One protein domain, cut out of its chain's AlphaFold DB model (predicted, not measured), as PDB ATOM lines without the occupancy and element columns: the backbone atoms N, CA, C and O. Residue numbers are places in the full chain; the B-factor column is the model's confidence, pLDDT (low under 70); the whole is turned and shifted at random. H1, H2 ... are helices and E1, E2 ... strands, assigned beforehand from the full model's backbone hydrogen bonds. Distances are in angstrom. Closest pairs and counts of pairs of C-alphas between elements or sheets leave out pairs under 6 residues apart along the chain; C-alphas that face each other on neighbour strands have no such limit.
ATOM      1  N   ASP A 233       1.503 -14.711  40.577       97.31
ATOM      2  CA  ASP A 233       0.987 -13.735  41.546       97.31
ATOM      3  C   ASP A 233       1.949 -13.535  42.728       97.31
ATOM      4  O   ASP A 233       2.118 -12.411  43.216       97.31
ATOM      5  N   HIS A 234       2.630 -14.604  43.147       97.50
ATOM      6  CA  HIS A 234       3.649 -14.553  44.193       97.50
ATOM      7  C   HIS A 234       4.858 -13.742  43.730       97.50
ATOM      8  O   HIS A 234       5.233 -12.767  44.385       97.50
ATOM      9  N   ILE A 235       5.395 -14.050  42.544       97.44
ATOM     10  CA  ILE A 235       6.517 -13.311  41.947       97.44
ATOM     11  C   ILE A 235       6.148 -11.835  41.755       97.44
ATOM     12  O   ILE A 235       6.950 -10.952  42.054       97.44
ATOM     13  N   SER A 236       4.926 -11.541  41.307       97.69
ATOM     14  CA  SER A 236       4.418 -10.174  41.151       97.69
ATOM     15  C   SER A 236       4.496  -9.372  42.457       97.69
ATOM     16  O   SER A 236       5.001  -8.242  42.470       97.69
ATOM     17  N   GLU A 237       4.055  -9.952  43.579       98.25
ATOM     18  CA  GLU A 237       4.138  -9.292  44.888       98.25
ATOM     19  C   GLU A 237       5.593  -9.148  45.354       98.25
ATOM     20  O   GLU A 237       5.970  -8.067  45.815       98.25
ATOM     21  N   VAL A 238       6.445 -10.162  45.152       98.25
ATOM     22  CA  VAL A 238       7.891 -10.073  45.422       98.25
ATOM     23  C   VAL A 238       8.498  -8.891  44.654       98.25
ATOM     24  O   VAL A 238       9.030  -7.961  45.263       98.25
ATOM     25  N   ILE A 239       8.347  -8.850  43.327       98.19
ATOM     26  CA  ILE A 239       8.880  -7.798  42.444       98.19
ATOM     27  C   ILE A 239       8.377  -6.406  42.845       98.19
ATOM     28  O   ILE A 239       9.126  -5.419  42.796       98.19
ATOM     29  N   LYS A 240       7.123  -6.304  43.289       97.88
ATOM     30  CA  LYS A 240       6.548  -5.064  43.810       97.88
ATOM     31  C   LYS A 240       7.249  -4.603  45.089       97.88
ATOM     32  O   LYS A 240       7.571  -3.416  45.177       97.88
ATOM     33  N   ARG A 241       7.578  -5.500  46.031       98.38
ATOM     34  CA  ARG A 241       8.370  -5.160  47.233       98.38
ATOM     35  C   ARG A 241       9.752  -4.608  46.868       98.38
ATOM     36  O   ARG A 241      10.115  -3.545  47.376       98.38
ATOM     37  N   TYR A 242      10.475  -5.243  45.938       98.44
ATOM     38  CA  TYR A 242      11.767  -4.724  45.450       98.44
ATOM     39  C   TYR A 242      11.613  -3.353  44.791       98.44
ATOM     40  O   TYR A 242      12.368  -2.425  45.087       98.44
ATOM     41  N   SER A 243      10.612  -3.197  43.923       97.81
ATOM     42  CA  SER A 243      10.356  -1.941  43.212       97.81
ATOM     43  C   SER A 243      10.058  -0.791  44.179       97.81
ATOM     44  O   SER A 243      10.595   0.310  44.015       97.81
ATOM     45  N   SER A 244       9.257  -1.049  45.217       98.00
ATOM     46  CA  SER A 244       8.968  -0.089  46.286       98.00
ATOM     47  C   SER A 244      10.207   0.243  47.119       98.00
ATOM     48  O   SER A 244      10.486   1.424  47.329       98.00
ATOM     49  N   PHE A 245      10.980  -0.761  47.546       98.06
ATOM     50  CA  PHE A 245      12.210  -0.556  48.317       98.06
ATOM     51  C   PHE A 245      13.235   0.294  47.551       98.06
ATOM     52  O   PHE A 245      13.793   1.255  48.086       98.06
ATOM     53  N   LEU A 246      13.427  -0.001  46.263       97.69
ATOM     54  CA  LEU A 246      14.343   0.719  45.377       97.69
ATOM     55  C   LEU A 246      13.794   2.075  44.906       97.69
ATOM     56  O   LEU A 246      14.514   2.821  44.237       97.69
ATOM     57  N   LYS A 247      12.546   2.410  45.267       97.31
ATOM     58  CA  LYS A 247      11.832   3.630  44.863       97.31
ATOM     59  C   LYS A 247      11.822   3.823  43.344       97.31
ATOM     60  O   LYS A 247      11.952   4.950  42.852       97.31
ATOM     61  N   LEU A 248      11.673   2.728  42.596       96.38
ATOM     62  CA  LEU A 248      11.616   2.787  41.138       96.38
ATOM     63  C   LEU A 248      10.439   3.666  40.716       96.38
ATOM     64  O   LEU A 248       9.323   3.517  41.208       96.38
ATOM     65  N   ASN A 249      10.705   4.618  39.822       95.44
ATOM     66  CA  ASN A 249       9.728   5.593  39.332       95.44
ATOM     67  C   ASN A 249       9.082   6.496  40.403       95.44
ATOM     68  O   ASN A 249       8.157   7.229  40.068       95.44
ATOM     69  N   ALA A 250       9.561   6.533  41.654       95.44
ATOM     70  CA  ALA A 250       8.950   7.360  42.706       95.44
ATOM     71  C   ALA A 250       8.961   8.867  42.378       95.44
ATOM     72  O   ALA A 250       8.076   9.611  42.788       95.44
ATOM     73  N   ASN A 251       9.943   9.309  41.589       92.62
ATOM     74  CA  ASN A 251      10.071  10.698  41.136       92.62
ATOM     75  C   ASN A 251       9.358  10.961  39.796       92.62
ATOM     76  O   ASN A 251       9.476  12.048  39.227       92.62
ATOM     77  N   ARG A 252       8.657   9.966  39.244       92.50
ATOM     78  CA  ARG A 252       7.979  10.074  37.956       92.50
ATOM     79  C   ARG A 252       6.592  10.674  38.178       92.50
ATOM     80  O   ARG A 252       5.728  10.060  38.790       92.50
ATOM     81  N   GLY A 253       6.364  11.878  37.657       93.25
ATOM     82  CA  GLY A 253       5.016  12.448  37.617       93.25
ATOM     83  C   GLY A 253       4.072  11.594  36.760       93.25
ATOM     84  O   GLY A 253       4.524  10.942  35.818       93.25
ATOM     85  N   ALA A 254       2.765  11.648  37.037       90.31
ATOM     86  CA  ALA A 254       1.742  10.858  36.334       90.31
ATOM     87  C   ALA A 254       1.789  10.995  34.795       90.31
ATOM     88  O   ALA A 254       1.518  10.038  34.082       90.31
ATOM     89  N   ASN A 255       2.207  12.162  34.290       91.12
ATOM     90  CA  ASN A 255       2.314  12.468  32.856       91.12
ATOM     91  C   ASN A 255       3.765  12.523  32.349       91.12
ATOM     92  O   ASN A 255       4.048  13.125  31.310       91.12
ATOM     93  N   SER A 256       4.717  11.979  33.106       91.69
ATOM     94  CA  SER A 256       6.119  11.996  32.705       91.69
ATOM     95  C   SER A 256       6.328  11.136  31.463       91.69
ATOM     96  O   SER A 256       5.913   9.982  31.419       91.69
ATOM     97  N   ARG A 257       7.033  11.683  30.471       88.19
ATOM     98  CA  ARG A 257       7.508  10.935  29.298       88.19
ATOM     99  C   ARG A 257       8.825  10.211  29.556       88.19
ATOM    100  O   ARG A 257       9.362   9.598  28.641       88.19
ATOM    101  N   LEU A 258       9.358  10.309  30.776       89.12
ATOM    102  CA  LEU A 258      10.557   9.570  31.129       89.12
ATOM    103  C   LEU A 258      10.278   8.067  31.008       89.12
ATOM    104  O   LEU A 258       9.186   7.624  31.406       89.12
ATOM    105  N   PRO A 259      11.243   7.308  30.479       90.38
ATOM    106  CA  PRO A 259      11.145   5.863  30.393       90.38
ATOM    107  C   PRO A 259      10.886   5.223  31.760       90.38
ATOM    108  O   PRO A 259      11.305   5.742  32.800       90.38
ATOM    109  N   VAL A 260      10.135   4.122  31.765       93.94
ATOM    110  CA  VAL A 260       9.731   3.443  33.003       93.94
ATOM    111  C   VAL A 260      10.810   2.446  33.389       93.94
ATOM    112  O   VAL A 260      11.141   1.564  32.602       93.94
ATOM    113  N   GLN A 261      11.338   2.559  34.603       96.50
ATOM    114  CA  GLN A 261      12.276   1.575  35.138       96.50
ATOM    115  C   GLN A 261      11.518   0.425  35.795       96.50
ATOM    116  O   GLN A 261      10.520   0.655  36.477       96.50
ATOM    117  N   PHE A 262      11.993  -0.801  35.623       97.12
ATOM    118  CA  PHE A 262      11.404  -1.981  36.253       97.12
ATOM    119  C   PHE A 262      12.492  -2.981  36.648       97.12
ATOM    120  O   PHE A 262      13.580  -2.982  36.073       97.12
ATOM    121  N   VAL A 263      12.208  -3.814  37.648       97.81
ATOM    122  CA  VAL A 263      13.058  -4.967  37.971       97.81
ATOM    123  C   VAL A 263      12.777  -6.036  36.927       97.81
ATOM    124  O   VAL A 263      11.642  -6.489  36.845       97.81
ATOM    125  N   GLY A 264      13.774  -6.391  36.119       95.75
ATOM    126  CA  GLY A 264      13.608  -7.402  35.067       95.75
ATOM    127  C   GLY A 264      14.114  -8.782  35.472       95.75
ATOM    128  O   GLY A 264      13.542  -9.785  35.058       95.75
ATOM    129  N   LYS A 265      15.157  -8.835  36.305       95.50
ATOM    130  CA  LYS A 265      15.786 -10.080  36.755       95.50
ATOM    131  C   LYS A 265      16.219  -9.956  38.212       95.50
ATOM    132  O   LYS A 265      16.727  -8.903  38.608       95.50
ATOM    133  N   ILE A 266      16.043 -11.021  38.985       96.50
ATOM    134  CA  ILE A 266      16.620 -11.184  40.320       96.50
ATOM    135  C   ILE A 266      17.302 -12.548  40.365       96.50
ATOM    136  O   ILE A 266      16.632 -13.567  40.216       96.50
ATOM    137  N   GLN A 267      18.615 -12.564  40.577       95.12
ATOM    138  CA  GLN A 267      19.314 -13.767  41.024       95.12
ATOM    139  C   GLN A 267      19.231 -13.825  42.541       95.12
ATOM    140  O   GLN A 267      19.604 -12.846  43.172       95.12
ATOM    141  N   ARG A 268      18.797 -14.941  43.118       95.56
ATOM    142  CA  ARG A 268      18.749 -15.161  44.566       95.56
ATOM    143  C   ARG A 268      19.699 -16.289  44.909       95.56
ATOM    144  O   ARG A 268      19.515 -17.400  44.422       95.56
ATOM    145  N   SER A 269      20.698 -16.005  45.731       94.25
ATOM    146  CA  SER A 269      21.635 -17.015  46.230       94.25
ATOM    147  C   SER A 269      21.357 -17.234  47.715       94.25
ATOM    148  O   SER A 269      21.399 -16.275  48.490       94.25
ATOM    149  N   VAL A 270      21.009 -18.456  48.114       93.62
ATOM    150  CA  VAL A 270      20.620 -18.763  49.500       93.62
ATOM    151  C   VAL A 270      21.816 -18.618  50.434       93.62
ATOM    152  O   VAL A 270      22.815 -19.300  50.270       93.62
ATOM    153  N   MET A 271      21.714 -17.734  51.430       93.31
ATOM    154  CA  MET A 271      22.784 -17.496  52.408       93.31
ATOM    155  C   MET A 271      22.614 -18.329  53.675       93.31
ATOM    156  O   MET A 271      23.579 -18.853  54.215       93.31
ATOM    157  N   SER A 272      21.396 -18.367  54.215       92.19
ATOM    158  CA  SER A 272      21.110 -19.079  55.457       92.19
ATOM    159  C   SER A 272      19.621 -19.348  55.587       92.19
ATOM    160  O   SER A 272      18.803 -18.486  55.250       92.19
ATOM    161  N   LEU A 273      19.291 -20.488  56.176       90.56
ATOM    162  CA  LEU A 273      17.941 -20.882  56.553       90.56
ATOM    163  C   LEU A 273      17.847 -20.852  58.080       90.56
ATOM    164  O   LEU A 273      18.725 -21.373  58.768       90.56
ATOM    165  N   ILE A 274      16.819 -20.198  58.614       88.94
ATOM    166  CA  ILE A 274      16.496 -20.218  60.042       88.94
ATOM    167  C   ILE A 274      15.226 -21.041  60.184       88.94
ATOM    168  O   ILE A 274      14.210 -20.707  59.573       88.94
ATOM    169  N   PHE A 275      15.303 -22.108  60.972       89.00
ATOM    170  CA  PHE A 275      14.195 -23.025  61.208       89.00
ATOM    171  C   PHE A 275      13.523 -22.733  62.552       89.00
ATOM    172  O   PHE A 275      14.200 -22.323  63.500       89.00
ATOM    173  N   ASN A 276      12.214 -22.959  62.627       87.38
ATOM    174  CA  ASN A 276      11.459 -22.935  63.878       87.38
ATOM    175  C   ASN A 276      11.668 -24.239  64.686       87.38
ATOM    176  O   ASN A 276      12.443 -25.118  64.298       87.38
ATOM    177  N   GLU A 277      10.984 -24.360  65.830       89.19
ATOM    178  CA  GLU A 277      11.046 -25.551  66.697       89.19
ATOM    179  C   GLU A 277      10.589 -26.835  65.976       89.19
ATOM    180  O   GLU A 277      11.140 -27.907  66.231       89.19
ATOM    181  N   ASP A 278       9.685 -26.703  65.001       86.75
ATOM    182  CA  ASP A 278       9.139 -27.793  64.180       86.75
ATOM    183  C   ASP A 278      10.025 -28.161  62.974       86.75
ATOM    184  O   ASP A 278       9.654 -29.002  62.158       86.75
ATOM    185  N   ARG A 279      11.221 -27.561  62.863       80.06
ATOM    186  CA  ARG A 279      12.153 -27.705  61.728       80.06
ATOM    187  C   ARG A 279      11.604 -27.210  60.386       80.06
ATOM    188  O   ARG A 279      12.160 -27.534  59.340       80.06
ATOM    189  N   GLU A 280      10.569 -26.382  60.391       83.62
ATOM    190  CA  GLU A 280      10.116 -25.663  59.204       83.62
ATOM    191  C   GLU A 280      10.927 -24.379  59.022       83.62
ATOM    192  O   GLU A 280      11.348 -23.744  59.992       83.62
ATOM    193  N   VAL A 281      11.162 -23.971  57.772       83.56
ATOM    194  CA  VAL A 281      11.891 -22.727  57.493       83.56
ATOM    195  C   VAL A 281      11.037 -21.530  57.915       83.56
ATOM    196  O   VAL A 281      10.060 -21.181  57.256       83.56
ATOM    197  N   GLU A 282      11.444 -20.862  58.992       88.38
ATOM    198  CA  GLU A 282      10.801 -19.645  59.489       88.38
ATOM    199  C   GLU A 282      11.249 -18.422  58.680       88.38
ATOM    200  O   GLU A 282      10.438 -17.577  58.293       88.38
ATOM    201  N   VAL A 283      12.558 -18.329  58.421       91.94
ATOM    202  CA  VAL A 283      13.168 -17.202  57.710       91.94
ATOM    203  C   VAL A 283      14.226 -17.706  56.740       91.94
ATOM    204  O   VAL A 283      15.205 -18.342  57.134       91.94
ATOM    205  N   LEU A 284      14.078 -17.334  55.470       94.62
ATOM    206  CA  LEU A 284      15.109 -17.525  54.456       94.62
ATOM    207  C   LEU A 284      15.869 -16.212  54.241       94.62
ATOM    208  O   LEU A 284      15.268 -15.165  53.996       94.62
ATOM    209  N   LYS A 285      17.203 -16.266  54.286       95.94
ATOM    210  CA  LYS A 285      18.066 -15.148  53.888       95.94
ATOM    211  C   LYS A 285      18.768 -15.440  52.580       95.94
ATOM    212  O   LYS A 285      19.294 -16.531  52.371       95.94
ATOM    213  N   THR A 286      18.837 -14.424  51.735       96.44
ATOM    214  CA  THR A 286      19.430 -14.516  50.400       96.44
ATOM    215  C   THR A 286      20.334 -13.327  50.116       96.44
ATOM    216  O   THR A 286      20.149 -12.233  50.661       96.44
ATOM    217  N   PHE A 287      21.310 -13.558  49.243       96.44
ATOM    218  CA  PHE A 287      22.059 -12.527  48.554       96.44
ATOM    219  C   PHE A 287      21.505 -12.389  47.140       96.44
ATOM    220  O   PHE A 287      21.592 -13.322  46.335       96.44
ATOM    221  N   ASP A 288      20.968 -11.212  46.843       97.12
ATOM    222  CA  ASP A 288      20.258 -10.952  45.607       97.12
ATOM    223  C   ASP A 288      21.007 -10.007  44.686       97.12
ATOM    224  O   ASP A 288      21.395  -8.902  45.077       97.12
ATOM    225  N   GLU A 289      21.097 -10.395  43.421       96.38
ATOM    226  CA  GLU A 289      21.555  -9.548  42.330       96.38
ATOM    227  C   GLU A 289      20.347  -9.087  41.509       96.38
ATOM    228  O   GLU A 289      19.745  -9.842  40.745       96.38
ATOM    229  N   VAL A 290      19.963  -7.823  41.694       97.62
ATOM    230  CA  VAL A 290      18.756  -7.232  41.108       97.62
ATOM    231  C   VAL A 290      19.125  -6.396  39.889       97.62
ATOM    232  O   VAL A 290      19.790  -5.361  40.006       97.62
ATOM    233  N   HIS A 291      18.653  -6.803  38.710       97.00
ATOM    234  CA  HIS A 291      18.881  -6.092  37.451       97.00
ATOM    235  C   HIS A 291      17.665  -5.234  37.099       97.00
ATOM    236  O   HIS A 291      16.538  -5.720  36.945       97.00
ATOM    237  N   ILE A 292      17.902  -3.933  36.957       97.50
ATOM    238  CA  ILE A 292      16.893  -2.923  36.645       97.50
ATOM    239  C   ILE A 292      17.033  -2.528  35.180       97.50
ATOM    240  O   ILE A 292      18.102  -2.104  34.733       97.50
ATOM    241  N   TYR A 293      15.922  -2.605  34.463       96.50
ATOM    242  CA  TYR A 293      15.822  -2.336  33.037       96.50
ATOM    243  C   TYR A 293      14.935  -1.128  32.764       96.50
ATOM    244  O   TYR A 293      14.160  -0.684  33.615       96.50
ATOM    245  N   GLU A 294      15.040  -0.605  31.546       95.06
ATOM    246  CA  GLU A 294      14.201   0.480  31.056       95.06
ATOM    247  C   GLU A 294      13.177  -0.023  30.034       95.06
ATOM    248  O   GLU A 294      13.522  -0.622  29.010       95.06
ATOM    249  N   LYS A 295      11.890   0.236  30.280       92.00
ATOM    250  CA  LYS A 295      10.816   0.002  29.313       92.00
ATOM    251  C   LYS A 295      10.779   1.184  28.347       92.00
ATOM    252  O   LYS A 295      10.222   2.238  28.666       92.00
ATOM    253  N   SER A 296      11.374   0.993  27.172       86.00
ATOM    254  CA  SER A 296      11.278   1.934  26.056       86.00
ATOM    255  C   SER A 296      10.077   1.594  25.176       86.00
ATOM    256  O   SER A 296       9.865   0.440  24.814       86.00
ATOM    257  N   SER A 297       9.298   2.607  24.794       79.56
ATOM    258  CA  SER A 297       8.210   2.452  23.822       79.56
ATOM    259  C   SER A 297       8.712   2.243  22.391       79.56
ATOM    260  O   SER A 297       7.935   1.838  21.537       79.56
ATOM    261  N   SER A 298       9.986   2.543  22.121       83.44
ATOM    262  CA  SER A 298      10.602   2.431  20.795       83.44
ATOM    263  C   SER A 298      11.449   1.169  20.639       83.44
ATOM    264  O   SER A 298      12.303   1.119  19.753       83.44
ATOM    265  N   LEU A 299      11.304   0.194  21.539       82.94
ATOM    266  CA  LEU A 299      12.089  -1.029  21.463       82.94
ATOM    267  C   LEU A 299      11.639  -1.836  20.238       82.94
ATOM    268  O   LEU A 299      10.455  -2.136  20.090       82.94
ATOM    269  N   MET A 300      12.581  -2.135  19.343       83.56
ATOM    270  CA  MET A 300      12.308  -2.934  18.151       83.56
ATOM    271  C   MET A 300      12.051  -4.395  18.526       83.56
ATOM    272  O   MET A 300      12.554  -4.895  19.534       83.56
ATOM    273  N   TYR A 301      11.296  -5.095  17.681       80.06
ATOM    274  CA  TYR A 301      11.096  -6.535  17.807       80.06
ATOM    275  C   TYR A 301      12.454  -7.258  17.846       80.06
ATOM    276  O   TYR A 301      13.349  -6.960  17.058       80.06
ATOM    277  N   GLY A 302      12.620  -8.176  18.797       79.50
ATOM    278  CA  GLY A 302      13.856  -8.925  19.032       79.50
ATOM    279  C   GLY A 302      14.932  -8.161  19.808       79.50
ATOM    280  O   GLY A 302      15.919  -8.767  20.215       79.50
ATOM    281  N   ALA A 303      14.756  -6.860  20.057       86.44
ATOM    282  CA  ALA A 303      15.729  -6.090  20.815       86.44
ATOM    283  C   ALA A 303      15.631  -6.367  22.321       86.44
ATOM    284  O   ALA A 303      14.568  -6.662  22.875       86.44
ATOM    285  N   VAL A 304      16.773  -6.233  22.983       89.94
ATOM    286  CA  VAL A 304      16.931  -6.373  24.426       89.94
ATOM    287  C   VAL A 304      16.655  -5.043  25.115       89.94
ATOM    288  O   VAL A 304      17.114  -3.988  24.670       89.94
ATOM    289  N   HIS A 305      15.920  -5.086  26.221       91.38
ATOM    290  CA  HIS A 305      15.766  -3.931  27.088       91.38
ATOM    291  C   HIS A 305      17.125  -3.492  27.640       91.38
ATOM    292  O   HIS A 305      17.864  -4.323  28.166       91.38
ATOM    293  N   PRO A 306      17.463  -2.194  27.602       92.25
ATOM    294  CA  PRO A 306      18.729  -1.746  28.156       92.25
ATOM    295  C   PRO A 306      18.723  -1.920  29.682       92.25
ATOM    296  O   PRO A 306      17.843  -1.403  30.381       92.25
ATOM    297  N   LYS A 307      19.723  -2.646  30.198       95.06
ATOM    298  CA  LYS A 307      20.008  -2.727  31.636       95.06
ATOM    299  C   LYS A 307      20.548  -1.374  32.097       95.06
ATOM    300  O   LYS A 307      21.593  -0.924  31.636       95.06
ATOM    301  N   VAL A 308      19.833  -0.722  33.009       96.31
ATOM    302  CA  VAL A 308      20.185   0.607  33.533       96.31
ATOM    303  C   VAL A 308      21.080   0.487  34.754       96.31
ATOM    304  O   VAL A 308      21.995   1.288  34.951       96.31
ATOM    305  N   LYS A 309      20.769  -0.470  35.627       96.50
ATOM    306  CA  LYS A 309      21.399  -0.562  36.936       96.50
ATOM    307  C   LYS A 309      21.367  -1.981  37.465       96.50
ATOM    308  O   LYS A 309      20.418  -2.721  37.238       96.50
ATOM    309  N   GLU A 310      22.386  -2.292  38.243       97.12
ATOM    310  CA  GLU A 310      22.509  -3.522  39.004       97.12
ATOM    311  C   GLU A 310      22.631  -3.169  40.486       97.12
ATOM    312  O   GLU A 310      23.281  -2.179  40.850       97.12
ATOM    313  N   VAL A 311      21.919  -3.899  41.339       97.69
ATOM    314  CA  VAL A 311      21.887  -3.654  42.780       97.69
ATOM    315  C   VAL A 311      22.019  -4.968  43.524       97.69
ATOM    316  O   VAL A 311      21.238  -5.880  43.295       97.69
ATOM    317  N   PHE A 312      22.954  -5.008  44.468       97.31
ATOM    318  CA  PHE A 312      23.162  -6.143  45.358       97.31
ATOM    319  C   PHE A 312      22.440  -5.905  46.681       97.31
ATOM    320  O   PHE A 312      22.646  -4.865  47.325       97.31
ATOM    321  N   LEU A 313      21.579  -6.835  47.075       97.81
ATOM    322  CA  LEU A 313      20.782  -6.764  48.296       97.81
ATOM    323  C   LEU A 313      20.995  -8.027  49.130       97.81
ATOM    324  O   LEU A 313      21.188  -9.104  48.595       97.81
ATOM    325  N   GLU A 314      20.949  -7.892  50.448       97.44
ATOM    326  CA  GLU A 314      20.626  -9.011  51.330       97.44
ATOM    327  C   GLU A 314      19.143  -8.904  51.671       97.44
ATOM    328  O   GLU A 314      18.693  -7.839  52.120       97.44
ATOM    329  N   THR A 315      18.405  -9.985  51.448       98.19
ATOM    330  CA  THR A 315      16.952 -10.012  51.616       98.19
ATOM    331  C   THR A 315      16.551 -11.115  52.583       98.19
ATOM    332  O   THR A 315      16.984 -12.260  52.448       98.19
ATOM    333  N   GLU A 316      15.720 -10.755  53.562       97.88
ATOM    334  CA  GLU A 316      15.060 -11.702  54.466       97.88
ATOM    335  C   GLU A 316      13.628 -11.943  53.963       97.88
ATOM    336  O   GLU A 316      12.883 -10.991  53.699       97.88
ATOM    337  N   TYR A 317      13.259 -13.212  53.837       97.69
ATOM    338  CA  TYR A 317      11.948 -13.695  53.425       97.69
ATOM    339  C   TYR A 317      11.234 -14.337  54.610       97.69
ATOM    340  O   TYR A 317      11.877 -14.978  55.441       97.69
ATOM    341  N   ASP A 318       9.918 -14.161  54.678       95.69
ATOM    342  CA  ASP A 318       9.076 -14.933  55.592       95.69
ATOM    343  C   ASP A 318       8.789 -16.346  55.049       95.69
ATOM    344  O   ASP A 318       9.176 -16.705  53.933       95.69
ATOM    345  N   TRP A 319       8.076 -17.143  55.843       94.19
ATOM    346  CA  TRP A 319       7.637 -18.493  55.485       94.19
ATOM    347  C   TRP A 319       6.748 -18.544  54.226       94.19
ATOM    348  O   TRP A 319       6.673 -19.584  53.574       94.19
ATOM    349  N   GLN A 320       6.118 -17.427  53.835       95.88
ATOM    350  CA  GLN A 320       5.323 -17.303  52.602       95.88
ATOM    351  C   GLN A 320       6.171 -16.918  51.383       95.88
ATOM    352  O   GLN A 320       5.646 -16.763  50.280       95.88
ATOM    353  N   GLY A 321       7.469 -16.687  51.564       95.94
ATOM    354  CA  GLY A 321       8.358 -16.228  50.507       95.94
ATOM    355  C   GLY A 321       8.148 -14.783  50.094       95.94
ATOM    356  O   GLY A 321       8.500 -14.402  48.978       95.94
ATOM    357  N   ILE A 322       7.606 -13.949  50.980       97.69
ATOM    358  CA  ILE A 322       7.499 -12.509  50.761       97.69
ATOM    359  C   ILE A 322       8.702 -11.801  51.404       97.69
ATOM    360  O   ILE A 322       9.007 -12.024  52.578       97.69
ATOM    361  N   PRO A 323       9.390 -10.895  50.682       98.19
ATOM    362  CA  PRO A 323      10.445 -10.081  51.264       98.19
ATOM    363  C   PRO A 323       9.926  -9.212  52.414       98.19
ATOM    364  O   PRO A 323       9.027  -8.375  52.237       98.19
ATOM    365  N   THR A 324      10.547  -9.359  53.580       97.88
ATOM    366  CA  THR A 324      10.225  -8.592  54.792       97.88
ATOM    367  C   THR A 324      11.253  -7.501  55.073       97.88
ATOM    368  O   THR A 324      10.905  -6.441  55.603       97.88
ATOM    369  N   LYS A 325      12.513  -7.708  54.676       98.06
ATOM    370  CA  LYS A 325      13.609  -6.773  54.937       98.06
ATOM    371  C   LYS A 325      14.642  -6.803  53.823       98.06
ATOM    372  O   LYS A 325      15.001  -7.860  53.326       98.06
ATOM    373  N   PHE A 326      15.165  -5.621  53.508       98.31
ATOM    374  CA  PHE A 326      16.207  -5.422  52.508       98.31
ATOM    375  C   PHE A 326      17.384  -4.658  53.111       98.31
ATOM    376  O   PHE A 326      17.203  -3.617  53.753       98.31
ATOM    377  N   VAL A 327      18.601  -5.124  52.850       97.69
ATOM    378  CA  VAL A 327      19.841  -4.439  53.218       97.69
ATOM    379  C   VAL A 327      20.693  -4.274  51.970       97.69
ATOM    380  O   VAL A 327      21.210  -5.235  51.412       97.69
ATOM    381  N   LYS A 328      20.869  -3.029  51.522       97.31
ATOM    382  CA  LYS A 328      21.667  -2.747  50.328       97.31
ATOM    383  C   LYS A 328      23.153  -2.989  50.590       97.31
ATOM    384  O   LYS A 328      23.725  -2.395  51.506       97.31
ATOM    385  N   LYS A 329      23.787  -3.794  49.741       96.81
ATOM    386  CA  LYS A 329      25.226  -4.067  49.771       96.81
ATOM    387  C   LYS A 329      25.967  -3.141  48.806       96.81
ATOM    388  O   LYS A 329      25.395  -2.601  47.856       96.81
ATOM    389  N   LYS A 330      27.235  -2.865  49.118       92.50
ATOM    390  CA  LYS A 330      28.097  -1.977  48.314       92.50
ATOM    391  C   LYS A 330      28.870  -2.738  47.242       92.50
ATOM    392  O   LYS A 330      29.188  -2.150  46.214       92.50
ATOM    393  N   THR A 331      29.189  -3.997  47.512       91.06
ATOM    394  CA  THR A 331      30.021  -4.856  46.675       91.06
ATOM    395  C   THR A 331      29.170  -5.950  46.042       91.06
ATOM    396  O   THR A 331      28.135  -6.336  46.585       91.06
ATOM    397  N   SER A 332      29.631  -6.429  44.888       88.94
ATOM    398  CA  SER A 332      29.159  -7.654  44.236       88.94
ATOM    399  C   SER A 332      29.780  -8.913  44.848       88.94
ATOM    400  O   SER A 332      29.581 -10.009  44.336       88.94
ATOM    401  N   GLU A 333      30.606  -8.750  45.886       86.56
ATOM    402  CA  GLU A 333      31.259  -9.851  46.583       86.56
ATOM    403  C   GLU A 333      30.185 -10.659  47.300       86.56
ATOM    404  O   GLU A 333      29.592 -10.219  48.291       86.56
ATOM    405  N   LYS A 334      29.919 -11.828  46.727       84.12
ATOM    406  CA  LYS A 334      29.132 -12.878  47.344       84.12
ATOM    407  C   LYS A 334      29.841 -13.316  48.637       84.12
ATOM    408  O   LYS A 334      31.065 -13.412  48.625       84.12
ATOM    409  N   PRO A 335      29.117 -13.535  49.748       85.31
ATOM    410  CA  PRO A 335      29.647 -14.258  50.901       85.31
ATOM    411  C   PRO A 335      30.433 -15.510  50.480       85.31
ATOM    412  O   PRO A 335      29.952 -16.261  49.637       85.31
ATOM    413  N   ASP A 336      31.612 -15.726  51.073       82.06
ATOM    414  CA  ASP A 336      32.510 -16.842  50.721       82.06
ATOM    415  C   ASP A 336      31.855 -18.224  50.928       82.06
ATOM    416  O   ASP A 336      32.192 -19.177  50.233       82.06
ATOM    417  N   ASP A 337      30.883 -18.310  51.841       78.88
ATOM    418  CA  ASP A 337      30.181 -19.543  52.218       78.88
ATOM    419  C   ASP A 337      28.885 -19.779  51.412       78.88
ATOM    420  O   ASP A 337      28.008 -20.529  51.840       78.88
ATOM    421  N   LEU A 338      28.705 -19.097  50.276       79.62
ATOM    422  CA  LEU A 338      27.519 -19.278  49.439       79.62
ATOM    423  C   LEU A 338      27.596 -20.579  48.644       79.62
ATOM    424  O   LEU A 338      28.437 -20.732  47.760       79.62
ATOM    425  N   ASP A 339      26.651 -21.476  48.908       76.50
ATOM    426  CA  ASP A 339      26.455 -22.661  48.085       76.50
ATOM    427  C   ASP A 339      25.764 -22.261  46.771       76.50
ATOM    428  O   ASP A 339      24.574 -21.933  46.732       76.50
ATOM    429  N   GLU A 340      26.537 -22.241  45.682       76.62
ATOM    430  CA  GLU A 340      26.054 -21.850  44.352       76.62
ATOM    431  C   GLU A 340      24.947 -22.776  43.827       76.62
ATOM    432  O   GLU A 340      24.127 -22.333  43.018       76.62
ATOM    433  N   ARG A 341      24.853 -24.009  44.354       78.06
ATOM    434  CA  ARG A 341      23.818 -24.984  43.979       78.06
ATOM    435  C   ARG A 341      22.411 -24.484  44.302       78.06
ATOM    436  O   ARG A 341      21.462 -24.812  43.593       78.06
ATOM    437  N   TYR A 342      22.271 -23.627  45.314       86.38
ATOM    438  CA  TYR A 342      20.991 -23.068  45.749       86.38
ATOM    439  C   TYR A 342      20.777 -21.656  45.203       86.38
ATOM    440  O   TYR A 342      20.605 -20.674  45.937       86.38
ATOM    441  N   CYS A 343      20.785 -21.560  43.873       90.81
ATOM    442  CA  CYS A 343      20.476 -20.341  43.145       90.81
ATOM    443  C   CYS A 343      19.078 -20.417  42.513       90.81
ATOM    444  O   CYS A 343      18.752 -21.357  41.787       90.81
ATOM    445  N   GLY A 344      18.258 -19.396  42.756       92.44
ATOM    446  CA  GLY A 344      16.946 -19.228  42.135       92.44
ATOM    447  C   GLY A 344      16.875 -17.933  41.336       92.44
ATOM    448  O   GLY A 344      17.375 -16.895  41.770       92.44
ATOM    449  N   TRP A 345      16.216 -17.962  40.186       94.25
ATOM    450  CA  TRP A 345      16.030 -16.804  39.322       94.25
ATOM    451  C   TRP A 345      14.569 -16.395  39.277       94.25
ATOM    452  O   TRP A 345      13.697 -17.220  39.037       94.25
ATOM    453  N   LEU A 346      14.314 -15.103  39.463       95.12
ATOM    454  CA  LEU A 346      13.017 -14.498  39.189       95.12
ATOM    455  C   LEU A 346      13.141 -13.568  37.997       95.12
ATOM    456  O   LEU A 346      14.043 -12.725  37.937       95.12
ATOM    457  N   PHE A 347      12.196 -13.675  37.079       94.31
ATOM    458  CA  PHE A 347      12.143 -12.854  35.887       94.31
ATOM    459  C   PHE A 347      10.822 -12.100  35.785       94.31
ATOM    460  O   PHE A 347       9.760 -12.592  36.163       94.31
ATOM    461  N   CYS A 348      10.903 -10.894  35.235       94.81
ATOM    462  CA  CYS A 348       9.779 -10.004  35.008       94.81
ATOM    463  C   CYS A 348       9.929  -9.359  33.626       94.81
ATOM    464  O   CYS A 348      10.895  -8.644  33.349       94.81
ATOM    465  N   TYR A 349       8.958  -9.611  32.752       91.56
ATOM    466  CA  TYR A 349       8.987  -9.187  31.354       91.56
ATOM    467  C   TYR A 349       7.805  -8.260  31.068       91.56
ATOM    468  O   TYR A 349       6.667  -8.614  31.380       91.56
ATOM    469  N   PRO A 350       8.002  -7.081  30.459       91.62
ATOM    470  CA  PRO A 350       6.886  -6.214  30.106       91.62
ATOM    471  C   PRO A 350       6.069  -6.815  28.956       91.62
ATOM    472  O   PRO A 350       6.613  -7.167  27.912       91.62
ATOM    473  N   ILE A 351       4.744  -6.860  29.110       88.44
ATOM    474  CA  ILE A 351       3.836  -7.280  28.037       88.44
ATOM    475  C   ILE A 351       3.469  -6.050  27.215       88.44
ATOM    476  O   ILE A 351       2.657  -5.220  27.631       88.44
ATOM    477  N   TYR A 352       4.075  -5.920  26.038       78.25
ATOM    478  CA  TYR A 352       3.761  -4.850  25.097       78.25
ATOM    479  C   TYR A 352       2.299  -4.929  24.646       78.25
ATOM    480  O   TYR A 352       1.733  -6.011  24.547       78.25
ATOM    481  N   ALA A 353       1.678  -3.767  24.431       82.19
ATOM    482  CA  ALA A 353       0.223  -3.561  24.345       82.19
ATOM    483  C   ALA A 353      -0.545  -3.587  25.683       82.19
ATOM    484  O   ALA A 353      -1.747  -3.329  25.688       82.19
ATOM    485  N   SER A 354       0.124  -3.807  26.821       85.06
ATOM    486  CA  SER A 354      -0.489  -3.633  28.140       85.06
ATOM    487  C   SER A 354       0.458  -2.995  29.167       85.06
ATOM    488  O   SER A 354       1.674  -2.882  28.974       85.06
ATOM    489  N   ASP A 355      -0.117  -2.602  30.300       86.62
ATOM    490  CA  ASP A 355       0.635  -2.187  31.490       86.62
ATOM    491  C   ASP A 355       1.000  -3.373  32.399       86.62
ATOM    492  O   ASP A 355       1.503  -3.180  33.504       86.62
ATOM    493  N   LYS A 356       0.747  -4.605  31.945       91.44
ATOM    494  CA  LYS A 356       1.042  -5.832  32.684       91.44
ATOM    495  C   LYS A 356       2.463  -6.324  32.416       91.44
ATOM    496  O   LYS A 356       3.112  -5.953  31.433       91.44
ATOM    497  N   PHE A 357       2.901  -7.206  33.301       93.44
ATOM    498  CA  PHE A 357       4.153  -7.937  33.208       93.44
ATOM    499  C   PHE A 357       3.857  -9.438  33.250       93.44
ATOM    500  O   PHE A 357       2.860  -9.846  33.844       93.44
ATOM    501  N   GLY A 358       4.689 -10.224  32.575       92.44
ATOM    502  CA  GLY A 358       4.757 -11.673  32.737       92.44
ATOM    503  C   GLY A 358       5.855 -12.026  33.732       92.44
ATOM    504  O   GLY A 358       6.878 -11.337  33.780       92.44
ATOM    505  N   TYR A 359       5.643 -13.091  34.500       94.25
ATOM    506  CA  TYR A 359       6.551 -13.526  35.557       94.25
ATOM    507  C   TYR A 359       6.966 -14.978  35.352       94.25
ATOM    508  O   TYR A 359       6.200 -15.789  34.837       94.25
ATOM    509  N   GLU A 360       8.198 -15.297  35.725       92.31
ATOM    510  CA  GLU A 360       8.743 -16.647  35.624       92.31
ATOM    511  C   GLU A 360       9.747 -16.862  36.753       92.31
ATOM    512  O   GLU A 360      10.539 -15.963  37.051       92.31
ATOM    513  N   SER A 361       9.698 -18.039  37.372       93.06
ATOM    514  CA  SER A 361      10.714 -18.502  38.310       93.06
ATOM    515  C   SER A 361      11.424 -19.716  37.735       93.06
ATOM    516  O   SER A 361      10.802 -20.537  37.056       93.06
ATOM    517  N   VAL A 362      12.729 -19.797  37.976       90.44
ATOM    518  CA  VAL A 362      13.566 -20.924  37.567       90.44
ATOM    519  C   VAL A 362      14.521 -21.261  38.705       90.44
ATOM    520  O   VAL A 362      15.235 -20.389  39.205       90.44
ATOM    521  N   LEU A 363      14.545 -22.529  39.108       89.75
ATOM    522  CA  LEU A 363      15.552 -23.062  40.018       89.75
ATOM    523  C   LEU A 363      16.742 -23.595  39.217       89.75
ATOM    524  O   LEU A 363      16.552 -24.265  38.204       89.75
ATOM    525  N   GLY A 364      17.955 -23.355  39.707       79.88
ATOM    526  CA  GLY A 364      19.128 -24.098  39.274       79.88
ATOM    527  C   GLY A 364      20.259 -23.252  38.711       79.88
ATOM    528  O   GLY A 364      20.169 -22.041  38.487       79.88
ATOM    529  N   ASP A 365      21.363 -23.959  38.500       66.12
ATOM    530  CA  ASP A 365      22.665 -23.401  38.156       66.12
ATOM    531  C   ASP A 365      22.923 -23.375  36.640       66.12
ATOM    532  O   ASP A 365      24.025 -23.046  36.186       66.12
ATOM    533  N   GLU A 366      21.904 -23.725  35.840       59.06
ATOM    534  CA  GLU A 366      22.044 -23.855  34.396       59.06
ATOM    535  C   GLU A 366      22.583 -22.553  33.792       59.06
ATOM    536  O   GLU A 366      21.965 -21.482  33.822       59.06
ATOM    537  N   GLU A 367      23.762 -22.675  33.174       59.62
ATOM    538  CA  GLU A 367      24.450 -21.649  32.381       59.62
ATOM    539  C   GLU A 367      23.526 -20.947  31.363       59.62
ATOM    540  O   GLU A 367      23.807 -19.832  30.911       59.62
ATOM    541  N   ILE A 368      22.414 -21.605  31.031       55.88
ATOM    542  CA  ILE A 368      21.362 -21.183  30.116       55.88
ATOM    543  C   ILE A 368      20.664 -19.895  30.595       55.88
ATOM    544  O   ILE A 368      20.270 -19.087  29.754       55.88
ATOM    545  N   ASP A 369      20.590 -19.627  31.905       59.06
ATOM    546  CA  ASP A 369      19.843 -18.479  32.448       59.06
ATOM    547  C   ASP A 369      20.713 -17.294  32.885       59.06
ATOM    548  O   ASP A 369      20.244 -16.149  32.920       59.06
ATOM    549  N   LYS A 370      22.019 -17.501  33.108       61.59
ATOM    550  CA  LYS A 370      22.973 -16.410  33.398       61.59
ATOM    551  C   LYS A 370      23.048 -15.400  32.240       61.59
ATOM    552  O   LYS A 370      23.210 -14.207  32.489       61.59
ATOM    553  N   ARG A 371      22.844 -15.850  30.992       58.53
ATOM    554  CA  ARG A 371      22.999 -15.042  29.763       58.53
ATOM    555  C   ARG A 371      21.703 -14.465  29.183       58.53
ATOM    556  O   ARG A 371      21.768 -13.754  28.185       58.53
ATOM    557  N   LYS A 372      20.536 -14.773  29.757       69.44
ATOM    558  CA  LYS A 372      19.262 -14.271  29.229       69.44
ATOM    559  C   LYS A 372      19.057 -12.821  29.636       69.44
ATOM    560  O   LYS A 372      18.635 -12.525  30.754       69.44
ATOM    561  N   ASP A 373      19.364 -11.926  28.711       81.12
ATOM    562  CA  ASP A 373      18.878 -10.562  28.788       81.12
ATOM    563  C   ASP A 373      17.359 -10.512  28.545       81.12
ATOM    564  O   ASP A 373      16.778 -11.359  27.871       81.12
ATOM    565  N   ILE A 374      16.696  -9.491  29.088       84.38
ATOM    566  CA  ILE A 374      15.244  -9.320  28.966       84.38
ATOM    567  C   ILE A 374      14.904  -8.730  27.586       84.38
ATOM    568  O   ILE A 374      15.062  -7.530  27.362       84.38
ATOM    569  N   GLY A 375      14.452  -9.568  26.647       79.94
ATOM    570  CA  GLY A 375      14.100  -9.185  25.269       79.94
ATOM    571  C   GLY A 375      12.620  -8.859  25.020       79.94
ATOM    572  O   GLY A 375      11.737  -9.398  25.682       79.94
ATOM    573  N   TYR A 376      12.338  -8.028  24.002       65.75
ATOM    574  CA  TYR A 376      10.983  -7.695  23.512       65.75
ATOM    575  C   TYR A 376      10.187  -8.937  23.060       65.75
ATOM    576  O   TYR A 376       8.964  -8.973  23.170       65.75
ATOM    577  N   CYS A 377      10.878  -9.967  22.557       60.69
ATOM    578  CA  CYS A 377      10.268 -11.160  21.947       60.69
ATOM    579  C   CYS A 377      10.472 -12.448  22.718       60.69
ATOM    580  O   CYS A 377       9.916 -13.474  22.319       60.69
ATOM    581  N   ASP A 378      11.233 -12.404  23.806       60.28
ATOM    582  CA  ASP A 378      11.483 -13.591  24.609       60.28
ATOM    583  C   ASP A 378      10.168 -14.192  25.090       60.28
ATOM    584  O   ASP A 378       9.992 -15.400  25.011       60.28
ATOM    585  N   LEU A 379       9.185 -13.362  25.444       55.81
ATOM    586  CA  LEU A 379       7.871 -13.851  25.836       55.81
ATOM    587  C   LEU A 379       7.070 -14.438  24.664       55.81
ATOM    588  O   LEU A 379       6.462 -15.479  24.840       55.81
ATOM    589  N   TYR A 380       7.069 -13.839  23.463       55.78
ATOM    590  CA  TYR A 380       6.304 -14.375  22.320       55.78
ATOM    591  C   TYR A 380       6.863 -15.721  21.851       55.78
ATOM    592  O   TYR A 380       6.112 -16.685  21.711       55.78
ATOM    593  N   ASN A 381       8.184 -15.815  21.689       56.75
ATOM    594  CA  ASN A 381       8.840 -17.068  21.326       56.75
ATOM    595  C   ASN A 381       8.675 -18.120  22.429       56.75
ATOM    596  O   ASN A 381       8.390 -19.273  22.118       56.75
ATOM    597  N   ARG A 382       8.747 -17.737  23.713       60.31
ATOM    598  CA  ARG A 382       8.472 -18.659  24.828       60.31
ATOM    599  C   ARG A 382       7.002 -19.048  24.927       60.31
ATOM    600  O   ARG A 382       6.712 -20.196  25.226       60.31
ATOM    601  N   CYS A 383       6.060 -18.153  24.635       55.66
ATOM    602  CA  CYS A 383       4.637 -18.477  24.555       55.66
ATOM    603  C   CYS A 383       4.380 -19.468  23.416       55.66
ATOM    604  O   CYS A 383       3.666 -20.444  23.624       55.66
ATOM    605  N   LEU A 384       4.997 -19.279  22.246       57.56
ATOM    606  CA  LEU A 384       4.929 -20.237  21.139       57.56
ATOM    607  C   LEU A 384       5.576 -21.589  21.496       57.56
ATOM    608  O   LEU A 384       5.022 -22.641  21.173       57.56
ATOM    609  N   GLN A 385       6.701 -21.587  22.214       57.00
ATOM    610  CA  GLN A 385       7.343 -22.807  22.720       57.00
ATOM    611  C   GLN A 385       6.474 -23.518  23.772       57.00
ATOM    612  O   GLN A 385       6.257 -24.722  23.695       57.00
ATOM    613  N   ARG A 386       5.878 -22.786  24.717       57.06
ATOM    614  CA  ARG A 386       4.954 -23.357  25.710       57.06
ATOM    615  C   ARG A 386       3.680 -23.902  25.054       57.06
ATOM    616  O   ARG A 386       3.222 -24.972  25.441       57.06
ATOM    617  N   LEU A 387       3.147 -23.226  24.031       56.19
ATOM    618  CA  LEU A 387       1.990 -23.688  23.249       56.19
ATOM    619  C   LEU A 387       2.285 -24.944  22.418       56.19
ATOM    620  O   LEU A 387       1.396 -25.771  22.218       56.19
ATOM    621  N   SER A 388       3.513 -25.103  21.925       54.81
ATOM    622  CA  SER A 388       3.920 -26.326  21.219       54.81
ATOM    623  C   SER A 388       4.121 -27.499  22.183       54.81
ATOM    624  O   SER A 388       3.713 -28.615  21.864       54.81
ATOM    625  N   ILE A 389       4.628 -27.253  23.395       51.75
ATOM    626  CA  ILE A 389       4.767 -28.278  24.443       51.75
ATOM    627  C   ILE A 389       3.400 -28.707  25.007       51.75
ATOM    628  O   ILE A 389       3.180 -29.896  25.244       51.75
ATOM    629  N   SER A 390       2.456 -27.780  25.200       49.53
ATOM    630  CA  SER A 390       1.117 -28.119  25.708       49.53
ATOM    631  C   SER A 390       0.288 -28.907  24.690       49.53
ATOM    632  O   SER A 390      -0.343 -29.895  25.064       49.53
ATOM    633  N   LYS A 391       0.370 -28.567  23.395       49.84
ATOM    634  CA  LYS A 391      -0.248 -29.370  22.326       49.84
ATOM    635  C   LYS A 391       0.404 -30.743  22.158       49.84
ATOM    636  O   LYS A 391      -0.289 -31.699  21.829       49.84
ATOM    637  N   ALA A 392       1.706 -30.873  22.422       46.09
ATOM    638  CA  ALA A 392       2.364 -32.177  22.416       46.09
ATOM    639  C   ALA A 392       1.857 -33.094  23.545       46.09
ATOM    640  O   ALA A 392       1.771 -34.300  23.338       46.09
TER     641      ALA A 392
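AT A GLANCE: This is residues 233 to 392 of the 465 residues of an uncharacterized protein of Naegleria fowleri (UniProt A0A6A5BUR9). A single twisted sheet of six strands curls round the helix H1, which packs on one face of it, and the long strands E1, E2 and E3 each bend partway along. The last helix, H3, is an arm: its residues 382 to 392 stick out from this body. The printed part has 160 residues, with three named helices and six named strands in the order H1 E1 E2 E3 E4 E5 E6 H2 H3. The sheet runs E4 E3 E2 E1 E5 E6, antiparallel throughout, and the class is mixed, helices and strands. The whole is compact, with a radius of gyration of the C-alphas of 16.9 A and spans of 51 by 47 by 27 A.

IN THESE COORDINATES: Find C-alpha 233 at (0.987, -13.735, 41.546); from there H1 runs through residues 233 to 245, 18.6 A. E1, residues 260 to 275, starts at C-alpha 260 at (9.731, 3.443, 33.003), covers 38.9 A and bends by 68 degrees at residue 272. E2, residues 281 to 295, covers 36.2 A and bends by 63 degrees at 287; E3, residues 307 to 317, covers 25.7 A and bends by 66 degrees at 314. Next come E4, residues 323 to 328, E5, residues 343 to 350, 23.5 A, and E6, residues 357 to 363, 20.1 A. H2 is residues 367 to 370, and H3, residues 378 to 392, runs 20.8 A to C-alpha 392 at (2.364, -32.177, 22.416).

HOW THE PARTS SIT: Start in the sheet, where E1 to E4 form a meander, each strand the antiparallel neighbour of the one before. In the hairpin of E1 and E2, look at N 287 and O 269, 2.8 A apart; in that of E2 and E3, at N 288 and O 313, 2.7 A; in that of E3 and E4, at N 314 and O 327, 2.8 A. Between the antiparallel neighbours E1 and E5, N 266 and O 346 are within hydrogen-bond range at 2.8 A, and in the hairpin of E5 and E6, N 345 and O 362 are within hydrogen-bond range at 2.8 A. H1 is on the sheet; its closest C-alphas to edge strand E4 are Val 238 and Pro 323, 6.4 A, and to edge strand E6, Ile 235 and Tyr 359, 6.4 A. H2 only grazes the sheet, with residues 369 to 370. H3 only grazes it too, with residues 378 to 379, and is only just on it, with 5 pairs of C-alphas within 10 A. Every O i to N i+4 pair is within hydrogen-bond range in H1 and H3; H2 is too short for one.

THE WHOLE: The C-alphas farthest apart are Glu 277 and Ser 298, 53.8 A. The printed part has no cut. The links H1 to E1, E2 to E3 and E4 to E5 are long. Confidence is under 70 in residues 365 to 372 and 376 to 392.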